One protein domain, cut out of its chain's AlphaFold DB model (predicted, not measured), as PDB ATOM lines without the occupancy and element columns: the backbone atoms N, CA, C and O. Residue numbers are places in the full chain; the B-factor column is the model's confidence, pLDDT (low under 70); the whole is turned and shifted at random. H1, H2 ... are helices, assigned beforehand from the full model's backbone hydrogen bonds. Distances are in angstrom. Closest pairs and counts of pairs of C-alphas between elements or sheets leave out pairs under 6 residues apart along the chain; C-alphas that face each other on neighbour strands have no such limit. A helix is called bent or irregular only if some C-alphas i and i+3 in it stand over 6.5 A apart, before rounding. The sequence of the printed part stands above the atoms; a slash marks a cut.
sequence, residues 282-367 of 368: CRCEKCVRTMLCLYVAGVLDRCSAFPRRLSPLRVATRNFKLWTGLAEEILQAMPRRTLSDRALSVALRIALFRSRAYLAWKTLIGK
ATOM      1  N   CYS A 282      67.813 142.722  74.763       93.62
ATOM      2  CA  CYS A 282      68.833 142.979  75.798       93.62
ATOM      3  C   CYS A 282      69.295 141.726  76.579       93.62
ATOM      4  O   CYS A 282      69.857 141.814  77.667       93.62
ATOM      5  N   ARG A 283      69.012 140.527  76.053       91.81
ATOM      6  CA  ARG A 283      69.219 139.244  76.753       91.81
ATOM      7  C   ARG A 283      69.961 138.210  75.916       91.81
ATOM      8  O   ARG A 283      70.589 137.307  76.469       91.81
ATOM      9  N   CYS A 284      69.851 138.286  74.590       92.00
ATOM     10  CA  CYS A 284      70.586 137.402  73.697       92.00
ATOM     11  C   CYS A 284      72.068 137.790  73.657       92.00
ATOM     12  O   CYS A 284      72.427 138.925  73.960       92.00
ATOM     13  N   GLU A 285      72.922 136.845  73.271       92.50
ATOM     14  CA  GLU A 285      74.366 137.069  73.163       92.50
ATOM     15  C   GLU A 285      74.692 138.273  72.259       92.50
ATOM     16  O   GLU A 285      75.423 139.155  72.695       92.50
ATOM     17  N   LYS A 286      74.049 138.394  71.087       92.69
ATOM     18  CA  LYS A 286      74.261 139.513  70.154       92.69
ATOM     19  C   LYS A 286      73.917 140.887  70.761       92.69
ATOM     20  O   LYS A 286      74.664 141.844  70.555       92.69
ATOM     21  N   CYS A 287      72.838 140.987  71.548       95.69
ATOM     22  CA  CYS A 287      72.535 142.205  72.311       95.69
ATOM     23  C   CYS A 287      73.595 142.457  73.385       95.69
ATOM     24  O   CYS A 287      74.154 143.542  73.430       95.69
ATOM     25  N   VAL A 288      73.903 141.453  74.212       96.25
ATOM     26  CA  VAL A 288      74.840 141.595  75.338       96.25
ATOM     27  C   VAL A 288      76.233 142.010  74.863       96.25
ATOM     28  O   VAL A 288      76.793 142.949  75.421       96.25
ATOM     29  N   ARG A 289      76.780 141.391  73.806       95.81
ATOM     30  CA  ARG A 289      78.090 141.791  73.259       95.81
ATOM     31  C   ARG A 289      78.092 143.226  72.730       95.81
ATOM     32  O   ARG A 289      79.092 143.920  72.863       95.81
ATOM     33  N   THR A 290      76.979 143.679  72.150       97.12
ATOM     34  CA  THR A 290      76.858 145.040  71.608       97.12
ATOM     35  C   THR A 290      76.739 146.056  72.738       97.12
ATOM     36  O   THR A 290      77.442 147.060  72.727       97.12
ATOM     37  N   MET A 291      75.920 145.767  73.752       97.94
ATOM     38  CA  MET A 291      75.797 146.601  74.947       97.94
ATOM     39  C   MET A 291      77.127 146.714  75.700       97.94
ATOM     40  O   MET A 291      77.455 147.797  76.160       97.94
ATOM     41  N   LEU A 292      77.924 145.640  75.776       98.12
ATOM     42  CA  LEU A 292      79.285 145.698  76.326       98.12
ATOM     43  C   LEU A 292      80.199 146.635  75.519       98.12
ATOM     44  O   LEU A 292      80.934 147.412  76.116       98.12
ATOM     45  N   CYS A 293      80.131 146.614  74.182       98.25
ATOM     46  CA  CYS A 293      80.893 147.555  73.350       98.25
ATOM     47  C   CYS A 293      80.460 149.010  73.596       98.25
ATOM     48  O   CYS A 293      81.305 149.888  73.729       98.25
ATOM     49  N   LEU A 294      79.150 149.267  73.694       98.31
ATOM     50  CA  LEU A 294      78.608 150.598  73.999       98.31
ATOM     51  C   LEU A 294      78.958 151.058  75.421       98.31
ATOM     52  O   LEU A 294      79.165 152.249  75.643       98.31
ATOM     53  N   TYR A 295      79.037 150.125  76.376       98.19
ATOM     54  CA  TYR A 295      79.463 150.393  77.749       98.19
ATOM     55  C   TYR A 295      80.925 150.834  77.782       98.19
ATOM     56  O   TYR A 295      81.238 151.880  78.335       98.19
ATOM     57  N   VAL A 296      81.805 150.078  77.117       97.69
ATOM     58  CA  VAL A 296      83.224 150.428  76.954       97.69
ATOM     59  C   VAL A 296      83.388 151.780  76.257       97.69
ATOM     60  O   VAL A 296      84.229 152.578  76.656       97.69
ATOM     61  N   ALA A 297      82.555 152.072  75.258       97.31
ATOM     62  CA  ALA A 297      82.539 153.365  74.581       97.31
ATOM     63  C   ALA A 297      81.982 154.519  75.446       97.31
ATOM     64  O   ALA A 297      81.997 155.663  75.000       97.31
ATOM     65  N   GLY A 298      81.462 154.249  76.649       96.88
ATOM     66  CA  GLY A 298      80.893 155.260  77.544       96.88
ATOM     67  C   GLY A 298      79.565 155.849  77.063       96.88
ATOM     68  O   GLY A 298      79.197 156.949  77.468       96.88
ATOM     69  N   VAL A 299      78.849 155.157  76.170       97.31
ATOM     70  CA  VAL A 299      77.631 155.686  75.525       97.31
ATOM     71  C   VAL A 299      76.383 154.836  75.746       97.31
ATOM     72  O   VAL A 299      75.312 155.227  75.289       97.31
ATOM     73  N   LEU A 300      76.489 153.694  76.437       97.19
ATOM     74  CA  LEU A 300      75.358 152.778  76.630       97.19
ATOM     75  C   LEU A 300      74.135 153.469  77.247       97.19
ATOM     76  O   LEU A 300      73.029 153.251  76.763       97.19
ATOM     77  N   ASP A 301      74.328 154.331  78.247       94.88
ATOM     78  CA  ASP A 301      73.225 155.011  78.941       94.88
ATOM     79  C   ASP A 301      72.455 155.995  78.045       94.88
ATOM     80  O   ASP A 301      71.309 156.329  78.331       94.88
ATOM     81  N   ARG A 302      73.058 156.426  76.930       94.75
ATOM     82  CA  ARG A 302      72.433 157.304  75.928       94.75
ATOM     83  C   ARG A 302      71.808 156.529  74.762       94.75
ATOM     84  O   ARG A 302      71.210 157.132  73.878       94.75
ATOM     85  N   CYS A 303      71.958 155.204  74.728       96.62
ATOM     86  CA  CYS A 303      71.475 154.364  73.636       96.62
ATOM     87  C   CYS A 303      70.053 153.861  73.915       96.62
ATOM     88  O   CYS A 303      69.856 152.786  74.488       96.62
ATOM     89  N   SER A 304      69.054 154.628  73.470       95.19
ATOM     90  CA  SER A 304      67.630 154.312  73.657       95.19
ATOM     91  C   SER A 304      67.186 153.021  72.956       95.19
ATOM     92  O   SER A 304      66.209 152.403  73.376       95.19
ATOM     93  N   ALA A 305      67.947 152.537  71.965       94.44
ATOM     94  CA  ALA A 305      67.697 151.256  71.308       94.44
ATOM     95  C   ALA A 305      67.780 150.031  72.251       94.44
ATOM     96  O   ALA A 305      67.322 148.942  71.881       94.44
ATOM     97  N   PHE A 306      68.355 150.165  73.455       94.75
ATOM     98  CA  PHE A 306      68.394 149.111  74.475       94.75
ATOM     99  C   PHE A 306      67.592 149.504  75.727       94.75
ATOM    100  O   PHE A 306      68.148 150.064  76.669       94.75
ATOM    101  N   PRO A 307      66.305 149.123  75.825       90.19
ATOM    102  CA  PRO A 307      65.423 149.568  76.912       90.19
ATOM    103  C   PRO A 307      65.701 148.909  78.276       90.19
ATOM    104  O   PRO A 307      64.964 149.116  79.235       90.19
ATOM    105  N   ARG A 308      66.715 148.042  78.387       92.25
ATOM    106  CA  ARG A 308      67.051 147.338  79.632       92.25
ATOM    107  C   ARG A 308      68.527 147.509  79.945       92.25
ATOM    108  O   ARG A 308      69.365 147.404  79.056       92.25
ATOM    109  N   ARG A 309      68.840 147.656  81.232       93.06
ATOM    110  CA  ARG A 309      70.219 147.763  81.722       93.06
ATOM    111  C   ARG A 309      71.025 146.493  81.447       93.06
ATOM    112  O   ARG A 309      70.507 145.372  81.516       93.06
ATOM    113  N   LEU A 310      72.318 146.676  81.184       95.56
ATOM    114  CA  LEU A 310      73.271 145.576  81.097       95.56
ATOM    115  C   LEU A 310      73.475 144.962  82.487       95.56
ATOM    116  O   LEU A 310      73.766 145.661  83.450       95.56
ATOM    117  N   SER A 311      73.324 143.643  82.593       95.12
ATOM    118  CA  SER A 311      73.444 142.915  83.860       95.12
ATOM    119  C   SER A 311      74.702 142.038  83.863       95.12
ATOM    120  O   SER A 311      74.858 141.233  82.938       95.12
ATOM    121  N   PRO A 312      75.553 142.095  84.909       96.62
ATOM    122  CA  PRO A 312      76.682 141.174  85.063       96.62
ATOM    123  C   PRO A 312      76.262 139.699  85.006       96.62
ATOM    124  O   PRO A 312      76.864 138.912  84.282       96.62
ATOM    125  N   LEU A 313      75.154 139.319  85.652       95.38
ATOM    126  CA  LEU A 313      74.629 137.950  85.575       95.38
ATOM    127  C   LEU A 313      74.262 137.553  84.133       95.38
ATOM    128  O   LEU A 313      74.517 136.429  83.686       95.38
ATOM    129  N   ARG A 314      73.680 138.479  83.360       94.38
ATOM    130  CA  ARG A 314      73.400 138.230  81.938       94.38
ATOM    131  C   ARG A 314      74.684 138.003  81.158       94.38
ATOM    132  O   ARG A 314      74.719 137.042  80.393       94.38
ATOM    133  N   VAL A 315      75.705 138.829  81.378       96.81
ATOM    134  CA  VAL A 315      77.027 138.684  80.752       96.81
ATOM    135  C   VAL A 315      77.634 137.319  81.084       96.81
ATOM    136  O   VAL A 315      77.922 136.558  80.164       96.81
ATOM    137  N   ALA A 316      77.706 136.950  82.366       96.00
ATOM    138  CA  ALA A 316      78.311 135.699  82.845       96.00
ATOM    139  C   ALA A 316      77.637 134.421  82.312       96.00
ATOM    140  O   ALA A 316      78.241 133.346  82.269       96.00
ATOM    141  N   THR A 317      76.366 134.522  81.914       93.44
ATOM    142  CA  THR A 317      75.576 133.399  81.388       93.44
ATOM    143  C   THR A 317      75.509 133.353  79.865       93.44
ATOM    144  O   THR A 317      74.897 132.432  79.317       93.44
ATOM    145  N   ARG A 318      76.084 134.332  79.153       93.06
ATOM    146  CA  ARG A 318      76.170 134.281  77.691       93.06
ATOM    147  C   ARG A 318      77.383 133.473  77.248       93.06
ATOM    148  O   ARG A 318      78.388 133.357  77.935       93.06
ATOM    149  N   ASN A 319      77.247 132.903  76.063       86.56
ATOM    150  CA  ASN A 319      78.243 132.059  75.437       86.56
ATOM    151  C   ASN A 319      78.896 132.842  74.295       86.56
ATOM    152  O   ASN A 319      78.219 133.158  73.324       86.56
ATOM    153  N   PHE A 320      80.196 133.103  74.398       85.31
ATOM    154  CA  PHE A 320      80.973 133.892  73.443       85.31
ATOM    155  C   PHE A 320      81.888 133.015  72.574       85.31
ATOM    156  O   PHE A 320      82.913 133.492  72.113       85.31
ATOM    157  N   LYS A 321      81.553 131.736  72.331       83.00
ATOM    158  CA  LYS A 321      82.393 130.779  71.570       83.00
ATOM    159  C   LYS A 321      82.964 131.333  70.257       83.00
ATOM    160  O   LYS A 321      84.145 131.163  70.006       83.00
ATOM    161  N   LEU A 322      82.142 131.999  69.446       80.12
ATOM    162  CA  LEU A 322      82.566 132.591  68.165       80.12
ATOM    163  C   LEU A 322      83.171 134.000  68.311       80.12
ATOM    164  O   LEU A 322      83.586 134.605  67.332       80.12
ATOM    165  N   TRP A 323      83.181 134.548  69.526       87.81
ATOM    166  CA  TRP A 323      83.465 135.955  69.813       87.81
ATOM    167  C   TRP A 323      84.409 136.113  71.010       87.81
ATOM    168  O   TRP A 323      84.369 137.137  71.692       87.81
ATOM    169  N   THR A 324      85.249 135.111  71.286       89.25
ATOM    170  CA  THR A 324      86.209 135.134  72.402       89.25
ATOM    171  C   THR A 324      87.171 136.304  72.266       89.25
ATOM    172  O   THR A 324      87.331 137.071  73.207       89.25
ATOM    173  N   GLY A 325      87.705 136.518  71.064       90.62
ATOM    174  CA  GLY A 325      88.594 137.643  70.807       90.62
ATOM    175  C   GLY A 325      87.917 139.015  70.964       90.62
ATOM    176  O   GLY A 325      88.540 139.950  71.452       90.62
ATOM    177  N   LEU A 326      86.622 139.145  70.643       93.75
ATOM    178  CA  LEU A 326      85.878 140.381  70.927       93.75
ATOM    179  C   LEU A 326      85.719 140.588  72.439       93.75
ATOM    180  O   LEU A 326      85.842 141.703  72.932       93.75
ATOM    181  N   ALA A 327      85.423 139.524  73.184       94.44
ATOM    182  CA  ALA A 327      85.317 139.600  74.635       94.44
ATOM    183  C   ALA A 327      86.664 139.953  75.299       94.44
ATOM    184  O   ALA A 327      86.675 140.678  76.290       94.44
ATOM    185  N   GLU A 328      87.790 139.503  74.743       94.50
ATOM    186  CA  GLU A 328      89.133 139.913  75.172       94.50
ATOM    187  C   GLU A 328      89.398 141.398  74.901       94.50
ATOM    188  O   GLU A 328      89.818 142.103  75.815       94.50
ATOM    189  N   GLU A 329      89.076 141.893  73.702       95.69
ATOM    190  CA  GLU A 329      89.170 143.325  73.376       95.69
ATOM    191  C   GLU A 329      88.324 144.179  74.332       95.69
ATOM    192  O   GLU A 329      88.793 145.187  74.857       95.69
ATOM    193  N   ILE A 330      87.095 143.745  74.625       97.06
ATOM    194  CA  ILE A 330      86.214 144.413  75.592       97.06
ATOM    195  C   ILE A 330      86.836 144.405  76.994       97.06
ATOM    196  O   ILE A 330      86.766 145.417  77.682       97.06
ATOM    197  N   LEU A 331      87.445 143.300  77.443       96.88
ATOM    198  CA  LEU A 331      88.115 143.235  78.749       96.88
ATOM    199  C   LEU A 331      89.337 144.151  78.836       96.88
ATOM    200  O   LEU A 331      89.593 144.719  79.898       96.88
ATOM    201  N   GLN A 332      90.101 144.263  77.750       96.38
ATOM    202  CA  GLN A 332      91.256 145.154  77.671       96.38
ATOM    203  C   GLN A 332      90.823 146.621  77.727       96.38
ATOM    204  O   GLN A 332      91.445 147.410  78.432       96.38
ATOM    205  N   ALA A 333      89.730 146.958  77.042       96.94
ATOM    206  CA  ALA A 333      89.194 148.312  76.976       96.94
ATOM    207  C   ALA A 333      88.232 148.671  78.129       96.94
ATOM    208  O   ALA A 333      87.807 149.821  78.232       96.94
ATOM    209  N   MET A 334      87.870 147.720  78.998       96.31
ATOM    210  CA  MET A 334      86.934 147.967  80.096       96.31
ATOM    211  C   MET A 334      87.497 149.019  81.065       96.31
ATOM    212  O   MET A 334      88.624 148.853  81.551       96.31
ATOM    213  N   PRO A 335      86.715 150.056  81.422       91.75
ATOM    214  CA  PRO A 335      87.078 150.957  82.510       91.75
ATOM    215  C   PRO A 335      87.310 150.177  83.817       91.75
ATOM    216  O   PRO A 335      86.877 149.038  83.959       91.75
ATOM    217  N   ARG A 336      88.028 150.757  84.786       91.62
ATOM    218  CA  ARG A 336      88.317 150.109  86.089       91.62
ATOM    219  C   ARG A 336      88.019 151.020  87.280       91.62
ATOM    220  O   ARG A 336      88.664 150.919  88.322       91.62
ATOM    221  N   ARG A 337      87.067 151.936  87.106       93.00
ATOM    222  CA  ARG A 337      86.804 153.045  88.032       93.00
ATOM    223  C   ARG A 337      85.686 152.720  89.017       93.00
ATOM    224  O   ARG A 337      85.743 153.158  90.158       93.00
ATOM    225  N   THR A 338      84.695 151.937  88.601       94.81
ATOM    226  CA  THR A 338      83.470 151.691  89.377       94.81
ATOM    227  C   THR A 338      83.315 150.227  89.800       94.81
ATOM    228  O   THR A 338      83.958 149.322  89.265       94.81
ATOM    229  N   LEU A 339      82.419 149.964  90.759       94.06
ATOM    230  CA  LEU A 339      82.012 148.594  91.098       94.06
ATOM    231  C   LEU A 339      81.340 147.892  89.908       94.06
ATOM    232  O   LEU A 339      81.585 146.707  89.683       94.06
ATOM    233  N   SER A 340      80.558 148.628  89.110       93.81
ATOM    234  CA  SER A 340      79.924 148.118  87.889       93.81
ATOM    235  C   SER A 340      80.956 147.622  86.876       93.81
ATOM    236  O   SER A 340      80.810 146.518  86.348       93.81
ATOM    237  N   ASP A 341      82.039 148.375  86.676       95.88
ATOM    238  CA  ASP A 341      83.147 147.995  85.794       95.88
ATOM    239  C   ASP A 341      83.774 146.657  86.204       95.88
ATOM    240  O   ASP A 341      83.989 145.756  85.385       95.88
ATOM    241  N   ARG A 342      84.050 146.517  87.508       96.62
ATOM    242  CA  ARG A 342      84.641 145.304  88.085       96.62
ATOM    243  C   ARG A 342      83.682 144.124  87.949       96.62
ATOM    244  O   ARG A 342      84.099 143.055  87.505       96.62
ATOM    245  N   ALA A 343      82.400 144.322  88.253       97.31
ATOM    246  CA  ALA A 343      81.380 143.284  88.144       97.31
ATOM    247  C   ALA A 343      81.212 142.786  86.698       97.31
ATOM    248  O   ALA A 343      81.177 141.577  86.461       97.31
ATOM    249  N   LEU A 344      81.161 143.695  85.717       97.69
ATOM    250  CA  LEU A 344      81.089 143.337  84.296       97.69
ATOM    251  C   LEU A 344      82.365 142.634  83.817       97.69
ATOM    252  O   LEU A 344      82.273 141.652  83.079       97.69
ATOM    253  N   SER A 345      83.538 143.075  84.278       97.44
ATOM    254  CA  SER A 345      84.820 142.425  83.977       97.44
ATOM    255  C   SER A 345      84.863 140.982  84.481       97.44
ATOM    256  O   SER A 345      85.216 140.072  83.731       97.44
ATOM    257  N   VAL A 346      84.478 140.749  85.742       97.69
ATOM    258  CA  VAL A 346      84.421 139.403  86.333       97.69
ATOM    259  C   VAL A 346      83.418 138.534  85.578       97.69
ATOM    260  O   VAL A 346      83.747 137.421  85.168       97.69
ATOM    261  N   ALA A 347      82.223 139.060  85.309       97.75
ATOM    262  CA  ALA A 347      81.205 138.347  84.552       97.75
ATOM    263  C   ALA A 347      81.688 137.932  83.155       97.75
ATOM    264  O   ALA A 347      81.460 136.798  82.729       97.75
ATOM    265  N   LEU A 348      82.379 138.821  82.440       97.19
ATOM    266  CA  LEU A 348      82.895 138.528  81.106       97.19
ATOM    267  C   LEU A 348      84.033 137.497  81.145       97.19
ATOM    268  O   LEU A 348      84.077 136.616  80.288       97.19
ATOM    269  N   ARG A 349      84.892 137.523  82.175       97.00
ATOM    270  CA  ARG A 349      85.907 136.478  82.409       97.00
ATOM    271  C   ARG A 349      85.276 135.108  82.662       97.00
ATOM    272  O   ARG A 349      85.720 134.130  82.065       97.00
ATOM    273  N   ILE A 350      84.211 135.037  83.464       96.62
ATOM    274  CA  ILE A 350      83.448 133.794  83.686       96.62
ATOM    275  C   ILE A 350      82.869 133.278  82.361       96.62
ATOM    276  O   ILE A 350      83.006 132.099  82.029       96.62
ATOM    277  N   ALA A 351      82.246 134.159  81.575       95.75
ATOM    278  CA  ALA A 351      81.667 133.799  80.283       95.75
ATOM    279  C   ALA A 351      82.728 133.280  79.292       95.75
ATOM    280  O   ALA A 351      82.498 132.290  78.587       95.75
ATOM    281  N   LEU A 352      83.904 133.914  79.263       94.88
ATOM    282  CA  LEU A 352      85.053 133.491  78.462       94.88
ATOM    283  C   LEU A 352      85.590 132.132  78.897       94.88
ATOM    284  O   LEU A 352      85.767 131.264  78.044       94.88
ATOM    285  N   PHE A 353      85.798 131.925  80.199       94.81
ATOM    286  CA  PHE A 353      86.266 130.652  80.741       94.81
ATOM    287  C   PHE A 353      85.349 129.503  80.309       94.81
ATOM    288  O   PHE A 353      85.803 128.539  79.699       94.81
ATOM    289  N   ARG A 354      84.034 129.661  80.501       93.69
ATOM    290  CA  ARG A 354      83.030 128.672  80.073       93.69
ATOM    291  C   ARG A 354      83.050 128.423  78.565       93.69
ATOM    292  O   ARG A 354      82.886 127.289  78.120       93.69
ATOM    293  N   SER A 355      83.224 129.481  77.774       91.75
ATOM    294  CA  SER A 355      83.262 129.381  76.311       91.75
ATOM    295  C   SER A 355      84.502 128.617  75.840       91.75
ATOM    296  O   SER A 355      84.372 127.729  75.002       91.75
ATOM    297  N   ARG A 356      85.675 128.904  76.420       91.88
ATOM    298  CA  ARG A 356      86.941 128.215  76.128       91.88
ATOM    299  C   ARG A 356      86.928 126.761  76.594       91.88
ATOM    300  O   ARG A 356      87.293 125.894  75.812       91.88
ATOM    301  N   ALA A 357      86.436 126.490  77.803       90.81
ATOM    302  CA  ALA A 357      86.297 125.130  78.323       90.81
ATOM    303  C   ALA A 357      85.426 124.265  77.401       90.81
ATOM    304  O   ALA A 357      85.804 123.152  77.048       90.81
ATOM    305  N   TYR A 358      84.299 124.807  76.922       88.19
ATOM    306  CA  TYR A 358      83.473 124.107  75.941       88.19
ATOM    307  C   TYR A 358      84.200 123.868  74.612       88.19
ATOM    308  O   TYR A 358      84.042 122.802  74.025       88.19
ATOM    309  N   LEU A 359      84.936 124.857  74.091       86.75
ATOM    310  CA  LEU A 359      85.666 124.696  72.829       86.75
ATOM    311  C   LEU A 359      86.739 123.615  72.959       86.75
ATOM    312  O   LEU A 359      86.787 122.736  72.109       86.75
ATOM    313  N   ALA A 360      87.515 123.630  74.044       88.44
ATOM    314  CA  ALA A 360      88.506 122.599  74.341       88.44
ATOM    315  C   ALA A 360      87.858 121.209  74.421       88.44
ATOM    316  O   ALA A 360      88.296 120.286  73.741       88.44
ATOM    317  N   TRP A 361      86.754 121.084  75.164       89.00
ATOM    318  CA  TRP A 361      85.981 119.844  75.252       89.00
ATOM    319  C   TRP A 361      85.485 119.361  73.881       89.00
ATOM    320  O   TRP A 361      85.656 118.195  73.534       89.00
ATOM    321  N   LYS A 362      84.937 120.260  73.055       85.06
ATOM    322  CA  LYS A 362      84.472 119.925  71.702       85.06
ATOM    323  C   LYS A 362      85.620 119.498  70.785       85.06
ATOM    324  O   LYS A 362      85.420 118.615  69.962       85.06
ATOM    325  N   THR A 363      86.797 120.110  70.900       84.94
ATOM    326  CA  THR A 363      87.983 119.719  70.125       84.94
ATOM    327  C   THR A 363      88.511 118.348  70.542       84.94
ATOM    328  O   THR A 363      88.991 117.613  69.684       84.94
ATOM    329  N   LEU A 364      88.411 118.000  71.828       83.50
ATOM    330  CA  LEU A 364      88.806 116.687  72.340       83.50
ATOM    331  C   LEU A 364      87.841 115.587  71.880       83.50
ATOM    332  O   LEU A 364      88.293 114.562  71.390       83.50
ATOM    333  N   ILE A 365      86.529 115.817  71.983       81.69
ATOM    334  CA  ILE A 365      85.522 114.796  71.649       81.69
ATOM    335  C   ILE A 365      85.208 114.742  70.155       81.69
ATOM    336  O   ILE A 365      84.976 113.669  69.639       81.69
ATOM    337  N   GLY A 366      85.231 115.860  69.429       57.22
ATOM    338  CA  GLY A 366      84.965 115.873  67.982       57.22
ATOM    339  C   GLY A 366      86.105 115.330  67.113       57.22
ATOM    340  O   GLY A 366      86.018 115.424  65.889       57.22
ATOM    341  N   LYS A 367      87.191 114.857  67.737       47.75
ATOM    342  CA  LYS A 367      88.271 114.078  67.119       47.75
ATOM    343  C   LYS A 367      88.158 112.570  67.411       47.75
ATOM    344  O   LYS A 367      88.926 111.818  66.819       47.75
TER     345      LYS A 367
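This is residues 282 to 367 of the 368 residues of an uncharacterized protein of Phycisphaerales bacterium (UniProt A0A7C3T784). One long helix, H4, makes the longest axis, and three shorter helices gather beside the part of it that does not stick out: H3 folds back against residues 345 to 356 of H4 as a helical hairpin, H1 lies side by side with H3, and the short H2 packs on residues 343 to 351 of H4. The far end of H4, residues 360 to 365, sticks out of this body as an arm together with residues 366 and 367, while residues 297 to 311 make a long loop from H1 to H2. The printed part has 86 residues, with four named helices in the order H1, H2, H3, H4 and no named strand, and its class is all helix. It is compact, with a radius of gyration of the C-alphas of 13.4 A, and its outline is elongated, spanning 47 by 25 by 19 A.

The first helix along the printed part is H1, residues 285 to 296. H2, residues 312 to 316, is close to H1 but not clearly touching it, with the closest C-alphas, those of Val 288 and Val 315, 6.5 A apart. H3, residues 324 to 333, touches H1, and the closest C-alphas of the two, those of Val 296 and Ala 333, are 6.3 A apart. H1 and H3 run the same way at a shallow tilt of 20 degrees. H2 and H3 follow each other in the chain but are apart. H4, residues 339 to 365, touches H3 with its residues 345 to 356 alone, and the closest C-alphas, those of Leu 331 and Ser 345, are 6.2 A apart. H3 and H4 form a helical hairpin, running opposite ways at a shallow tilt of 22 degrees. H4 touches H2 with its residues 343 to 351 alone, and there the C-alphas of Ala 316 and Ala 347 are the closest, 4.3 A apart. H1 and H4 are near each other, with 7 pairs of C-alphas within 10 A but no pair within 8 A. In H1, H2, H3 and H4, every pair of O i and N i+4 is within hydrogen-bond range. No helix is bent or irregular.

H1 begins at Glu 285, whose C-alpha is at (74.366, 137.069, 73.163), and ends at Val 296, 16.5 A from first to last C-alpha. H2 runs from Pro 312 to Ala 316 and has five residues. H3 runs from Thr 324, C-alpha at (86.209, 135.134, 72.402), to Ala 333, and is 14.3 A long by the same measure. H4, with 27 residues, is the longest helix, and its first and last C-alphas are 39.2 A apart. It begins at Leu 339, C-alpha at (82.012, 148.594, 91.098), and ends at Ile 365, C-alpha at (85.522, 114.796, 71.649).

The two C-alphas farthest apart are those of Arg 302 and Lys 367, at 46.9 A, and the first and last printed C-alphas, those of Cys 282 and Lys 367, are 35.9 A apart. Residues 360 to 367, of which 360 to 365 belong to H4, stand free. Without them the body has 78 residues, spans 35 by 25 by 19 A and has a radius of gyration of 11.5 A. The printed part has no cut. The link from H1 to H2 is long, with 15 residues, and the C-alphas of this stretch lie 10 to 20 A from the mean of the C-alphas. The link from H2 to H3 is short, with 7 residues, and the link from H3 to H4 is tight, with 5 residues. The mean pLDDT of the printed part is 92.7, and residues 366 to 367 are under 70.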